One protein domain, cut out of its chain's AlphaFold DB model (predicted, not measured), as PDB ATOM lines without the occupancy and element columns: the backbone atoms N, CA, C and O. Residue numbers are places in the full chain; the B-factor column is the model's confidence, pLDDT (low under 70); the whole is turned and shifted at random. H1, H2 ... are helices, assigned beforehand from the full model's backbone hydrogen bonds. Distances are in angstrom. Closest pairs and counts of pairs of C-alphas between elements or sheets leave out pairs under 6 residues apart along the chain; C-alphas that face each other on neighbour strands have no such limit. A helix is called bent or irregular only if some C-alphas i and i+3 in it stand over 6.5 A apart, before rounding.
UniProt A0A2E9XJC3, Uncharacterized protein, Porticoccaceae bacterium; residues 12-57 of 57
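AT A GLANCE: This is residues 12 to 57 of the 57 residues of an uncharacterized protein of Porticoccaceae bacterium (UniProt A0A2E9XJC3). Two helices of equal residue count, H1 and H2, meet near their ends in an L, with the last part of H1 packed on the first part of H2 and the loop of residues 29 to 38 at the corner. The L is open: residues 45 to 57 stick out as one straight arm, made mostly by H2, and residues 12 to 19 of H1 stick out as the other, set off from the rest of H1 by a kink. The printed part has 46 residues, with H1 then H2 along the chain and no named strand; the class is all helix. The whole is loose, with a radius of gyration of the C-alphas of 12.2 A, and its C-alphas span 36 by 24 by 15 A.

IN THESE COORDINATES: H2, residues 39 to 55, measures 24.6 A from first to last C-alpha, from C-alpha 39 at (303.925, 407.135, 424.612) to C-alpha 55 at (294.496, 388.348, 411.833). H1, residues 12 to 28, measures 21.8 A and begins with C-alpha 12 at (310.457, 393.333, 439.635). H1 is irregular, but only just: C-alphas 19 and 22 are 6.9 A apart. It has a kink of 64 degrees near residue 22.

HOW THE PARTS SIT: H1 and H2 touch, with 8 pairs of C-alphas within 8 A. H1 does so with residues 23 to 28 alone, and H2 with residues 40 to 44 alone. Their closest C-alphas, those of Arg 28 and Ser 40, are 5.7 A apart. Their lines are about perpendicular, at 75 degrees, the line of H1 being a rough one. In H2 every O i to N i+4 pair is within hydrogen-bond range; in H1, 9 of 13 are.

THE WHOLE: The two C-alphas farthest apart, those of Asn 35 and Arg 57, are 38.1 A apart. The link from H1 to H2 is short, with 10 residues. The printed part has no cut and ends at Arg 57, the chain's last residue. The mean pLDDT of the printed part is 90.6, and no printed residue is under 70.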
ATOM      1  N   THR A  12     311.523 393.759 440.559       87.31
ATOM      2  CA  THR A  12     310.457 393.333 439.635       87.31
ATOM      3  C   THR A  12     310.233 394.338 438.507       87.31
ATOM      4  O   THR A  12     310.045 393.934 437.365       87.31
ATOM      5  N   ARG A  13     310.325 395.647 438.783       84.44
ATOM      6  CA  ARG A  13     310.194 396.691 437.759       84.44
ATOM      7  C   ARG A  13     311.318 396.575 436.734       84.44
ATOM      8  O   ARG A  13     311.034 396.530 435.544       84.44
ATOM      9  N   LYS A  14     312.566 396.441 437.196       87.81
ATOM     10  CA  LYS A  14     313.736 396.247 436.321       87.81
ATOM     11  C   LYS A  14     313.617 394.983 435.470       87.81
ATOM     12  O   LYS A  14     314.044 394.977 434.320       87.81
ATOM     13  N   PHE A  15     313.031 393.918 436.015       90.50
ATOM     14  CA  PHE A  15     312.767 392.695 435.262       90.50
ATOM     15  C   PHE A  15     311.776 392.930 434.111       90.50
ATOM     16  O   PHE A  15     312.094 392.620 432.964       90.50
ATOM     17  N   PHE A  16     310.616 393.537 434.384       89.38
ATOM     18  CA  PHE A  16     309.638 393.855 433.335       89.38
ATOM     19  C   PHE A  16     310.173 394.863 432.318       89.38
ATOM     20  O   PHE A  16     309.909 394.729 431.126       89.38
ATOM     21  N   GLU A  17     310.956 395.842 432.765       88.69
ATOM     22  CA  GLU A  17     311.578 396.821 431.879       88.69
ATOM     23  C   GLU A  17     312.536 396.154 430.889       88.69
ATOM     24  O   GLU A  17     312.437 396.419 429.696       88.69
ATOM     25  N   LYS A  18     313.368 395.208 431.343       91.50
ATOM     26  CA  LYS A  18     314.240 394.414 430.460       91.50
ATOM     27  C   LYS A  18     313.464 393.548 429.468       91.50
ATOM     28  O   LYS A  18     313.909 393.372 428.339       91.50
ATOM     29  N   LEU A  19     312.319 393.000 429.878       93.00
ATOM     30  CA  LEU A  19     311.455 392.225 428.981       93.00
ATOM     31  C   LEU A  19     310.800 393.106 427.913       93.00
ATOM     32  O   LEU A  19     310.681 392.693 426.761       93.00
ATOM     33  N   ALA A  20     310.383 394.317 428.282       91.00
ATOM     34  CA  ALA A  20     309.724 395.250 427.374       91.00
ATOM     35  C   ALA A  20     310.715 396.019 426.481       91.00
ATOM     36  O   ALA A  20     310.376 396.390 425.358       91.00
ATOM     37  N   GLU A  21     311.947 396.240 426.949       92.69
ATOM     38  CA  GLU A  21     313.012 396.971 426.258       92.69
ATOM     39  C   GLU A  21     313.223 396.596 424.785       92.69
ATOM     40  O   GLU A  21     313.261 397.517 423.968       92.69
ATOM     41  N   PRO A  22     313.338 395.314 424.382       94.00
ATOM     42  CA  PRO A  22     313.558 394.966 422.976       94.00
ATOM     43  C   PRO A  22     312.438 395.454 422.048       94.00
ATOM     44  O   PRO A  22     312.708 395.768 420.890       94.00
ATOM     45  N   VAL A  23     311.205 395.566 422.553       93.69
ATOM     46  CA  VAL A  23     310.040 396.037 421.789       93.69
ATOM     47  C   VAL A  23     309.889 397.554 421.889       93.69
ATOM     48  O   VAL A  23     309.664 398.226 420.885       93.69
ATOM     49  N   LEU A  24     310.056 398.127 423.085       93.06
ATOM     50  CA  LEU A  24     309.881 399.563 423.308       93.06
ATOM     51  C   LEU A  24     311.039 400.388 422.736       93.06
ATOM     52  O   LEU A  24     310.810 401.458 422.181       93.06
ATOM     53  N   LYS A  25     312.287 399.910 422.816       93.56
ATOM     54  CA  LYS A  25     313.483 400.636 422.356       93.56
ATOM     55  C   LYS A  25     313.430 401.063 420.884       93.56
ATOM     56  O   LYS A  25     313.745 402.226 420.630       93.56
ATOM     57  N   PRO A  26     313.057 400.216 419.903       92.75
ATOM     58  CA  PRO A  26     312.913 400.669 418.520       92.75
ATOM     59  C   PRO A  26     311.776 401.683 418.353       92.75
ATOM     60  O   PRO A  26     311.954 402.666 417.640       92.75
ATOM     61  N   VAL A  27     310.649 401.516 419.051       94.12
ATOM     62  CA  VAL A  27     309.509 402.447 418.962       94.12
ATOM     63  C   VAL A  27     309.845 403.806 419.581       94.12
ATOM     64  O   VAL A  27     309.520 404.838 418.998       94.12
ATOM     65  N   ARG A  28     310.595 403.830 420.689       94.25
ATOM     66  CA  ARG A  28     311.104 405.058 421.325       94.25
ATOM     67  C   ARG A  28     312.061 405.858 420.435       94.25
ATOM     68  O   ARG A  28     312.265 407.037 420.700       94.25
ATOM     69  N   LYS A  29     312.640 405.261 419.382       92.75
ATOM     70  CA  LYS A  29     313.418 406.018 418.380       92.75
ATOM     71  C   LYS A  29     312.533 406.894 417.494       92.75
ATOM     72  O   LYS A  29     313.012 407.895 416.979       92.75
ATOM     73  N   VAL A  30     311.275 406.501 417.303       93.56
ATOM     74  CA  VAL A  30     310.299 407.228 416.480       93.56
ATOM     75  C   VAL A  30     309.457 408.152 417.353       93.56
ATOM     76  O   VAL A  30     309.234 409.305 416.999       93.56
ATOM     77  N   ILE A  31     309.014 407.654 418.509       89.88
ATOM     78  CA  ILE A  31     308.184 408.387 419.467       89.88
ATOM     79  C   ILE A  31     308.943 408.446 420.796       89.88
ATOM     80  O   ILE A  31     308.741 407.582 421.658       89.88
ATOM     81  N   PRO A  32     309.866 409.409 420.964       87.12
ATOM     82  CA  PRO A  32     310.606 409.545 422.205       87.12
ATOM     83  C   PRO A  32     309.659 409.907 423.362       87.12
ATOM     84  O   PRO A  32     308.650 410.585 423.149       87.12
ATOM     85  N   PRO A  33     309.964 409.474 424.596       86.38
ATOM     86  CA  PRO A  33     309.174 409.840 425.761       86.38
ATOM     87  C   PRO A  33     309.207 411.357 425.975       86.38
ATOM     88  O   PRO A  33     310.271 411.978 425.981       86.38
ATOM     89  N   VAL A  34     308.035 411.956 426.183       88.50
ATOM     90  CA  VAL A  34     307.876 413.403 426.364       88.50
ATOM     91  C   VAL A  34     307.645 413.679 427.842       88.50
ATOM     92  O   VAL A  34     306.708 413.155 428.437       88.50
ATOM     93  N   ASN A  35     308.506 414.493 428.458       82.12
ATOM     94  CA  ASN A  35     308.391 414.906 429.865       82.12
ATOM     95  C   ASN A  35     308.254 413.745 430.878       82.12
ATOM     96  O   ASN A  35     307.620 413.890 431.920       82.12
ATOM     97  N   GLY A  36     308.874 412.593 430.599       75.81
ATOM     98  CA  GLY A  36     308.793 411.399 431.453       75.81
ATOM     99  C   GLY A  36     307.541 410.543 431.234       75.81
ATOM    100  O   GLY A  36     307.375 409.539 431.921       75.81
ATOM    101  N   PHE A  37     306.693 410.906 430.271       81.44
ATOM    102  CA  PHE A  37     305.586 410.083 429.809       81.44
ATOM    103  C   PHE A  37     306.021 409.244 428.607       81.44
ATOM    104  O   PHE A  37     306.508 409.776 427.605       81.44
ATOM    105  N   ASP A  38     305.851 407.928 428.703       85.50
ATOM    106  CA  ASP A  38     306.260 407.005 427.650       85.50
ATOM    107  C   ASP A  38     305.089 406.629 426.731       85.50
ATOM    108  O   ASP A  38     304.356 405.669 426.969       85.50
ATOM    109  N   LEU A  39     304.935 407.390 425.644       89.44
ATOM    110  CA  LEU A  39     303.925 407.135 424.612       89.44
ATOM    111  C   LEU A  39     304.211 405.872 423.786       89.44
ATOM    112  O   LEU A  39     303.296 405.355 423.139       89.44
ATOM    113  N   SER A  40     305.441 405.344 423.820       90.50
ATOM    114  CA  SER A  40     305.799 404.146 423.053       90.50
ATOM    115  C   SER A  40     305.011 402.916 423.502       90.50
ATOM    116  O   SER A  40     304.682 402.072 422.672       90.50
ATOM    117  N   VAL A  41     304.616 402.852 424.779       90.25
ATOM    118  CA  VAL A  41     303.792 401.762 425.321       90.25
ATOM    119  C   VAL A  41     302.416 401.737 424.657       90.25
ATOM    120  O   VAL A  41     301.980 400.692 424.180       90.25
ATOM    121  N   ILE A  42     301.747 402.893 424.578       93.00
ATOM    122  CA  ILE A  42     300.425 403.011 423.948       93.00
ATOM    123  C   ILE A  42     300.525 402.669 422.459       93.00
ATOM    124  O   ILE A  42     299.703 401.913 421.946       93.00
ATOM    125  N   ALA A  43     301.558 403.172 421.779       93.25
ATOM    126  CA  ALA A  43     301.792 402.879 420.370       93.25
ATOM    127  C   ALA A  43     301.983 401.373 420.114       93.25
ATOM    128  O   ALA A  43     301.366 400.824 419.203       93.25
ATOM    129  N   VAL A  44     302.779 400.686 420.939       93.50
ATOM    130  CA  VAL A  44     302.987 399.234 420.832       93.50
ATOM    131  C   VAL A  44     301.689 398.465 421.057       93.50
ATOM    132  O   VAL A  44     301.358 397.590 420.259       93.50
ATOM    133  N   LEU A  45     300.923 398.802 422.098       94.81
ATOM    134  CA  LEU A  45     299.640 398.150 422.374       94.81
ATOM    135  C   LEU A  45     298.642 398.349 421.229       94.81
ATOM    136  O   LEU A  45     297.956 397.403 420.842       94.81
ATOM    137  N   PHE A  46     298.600 399.550 420.653       95.19
ATOM    138  CA  PHE A  46     297.758 399.852 419.502       95.19
ATOM    139  C   PHE A  46     298.144 399.009 418.279       95.19
ATOM    140  O   PHE A  46     297.275 398.399 417.657       95.19
ATOM    141  N   ILE A  47     299.441 398.907 417.966       94.50
ATOM    142  CA  ILE A  47     299.944 398.068 416.868       94.50
ATOM    143  C   ILE A  47     299.535 396.606 417.081       94.50
ATOM    144  O   ILE A  47     298.999 395.984 416.164       94.50
ATOM    145  N   ILE A  48     299.720 396.072 418.292       94.62
ATOM    146  CA  ILE A  48     299.342 394.693 418.626       94.62
ATOM    147  C   ILE A  48     297.836 394.477 418.430       94.62
ATOM    148  O   ILE A  48     297.445 393.496 417.802       94.62
ATOM    149  N   GLN A  49     296.988 395.392 418.908       95.81
ATOM    150  CA  GLN A  49     295.534 395.288 418.733       95.81
ATOM    151  C   GLN A  49     295.120 395.312 417.262       95.81
ATOM    152  O   GLN A  49     294.272 394.519 416.850       95.81
ATOM    153  N   VAL A  50     295.710 396.201 416.459       96.12
ATOM    154  CA  VAL A  50     295.437 396.271 415.018       96.12
ATOM    155  C   VAL A  50     295.857 394.972 414.333       96.12
ATOM    156  O   VAL A  50     295.062 394.412 413.582       96.12
ATOM    157  N   MET A  51     297.049 394.455 414.645       95.81
ATOM    158  CA  MET A  51     297.546 393.186 414.107       95.81
ATOM    159  C   MET A  51     296.634 392.013 414.477       95.81
ATOM    160  O   MET A  51     296.229 391.247 413.602       95.81
ATOM    161  N   GLN A  52     296.254 391.898 415.751       95.81
ATOM    162  CA  GLN A  52     295.332 390.863 416.222       95.81
ATOM    163  C   GLN A  52     293.988 390.957 415.506       95.81
ATOM    164  O   GLN A  52     293.495 389.964 414.982       95.81
ATOM    165  N   ARG A  53     293.410 392.158 415.414       95.69
ATOM    166  CA  ARG A  53     292.124 392.359 414.745       95.69
ATOM    167  C   ARG A  53     292.192 392.097 413.243       95.69
ATOM    168  O   ARG A  53     291.192 391.671 412.683       95.69
ATOM    169  N   SER A  54     293.326 392.354 412.591       93.75
ATOM    170  CA  SER A  54     293.513 392.009 411.177       93.75
ATOM    171  C   SER A  54     293.695 390.512 410.943       93.75
ATOM    172  O   SER A  54     293.299 390.032 409.891       93.75
ATOM    173  N   LEU A  55     294.269 389.791 411.912       93.31
ATOM    174  CA  LEU A  55     294.496 388.348 411.833       93.31
ATOM    175  C   LEU A  55     293.235 387.536 412.167       93.31
ATOM    176  O   LEU A  55     293.061 386.441 411.656       93.31
ATOM    177  N   LEU A  56     292.369 388.074 413.029       88.44
ATOM    178  CA  LEU A  56     291.091 387.475 413.437       88.44
ATOM    179  C   LEU A  56     289.931 387.784 412.464       88.44
ATOM    180  O   LEU A  56     288.769 387.608 412.834       88.44
ATOM    181  N   ARG A  57     290.232 388.301 411.270       70.12
ATOM    182  CA  ARG A  57     289.266 388.519 410.184       70.12
ATOM    183  C   ARG A  57     289.205 387.330 409.244       70.12
ATOM    184  O   ARG A  57     290.259 386.689 409.047       70.12
TER     185      ARG A  57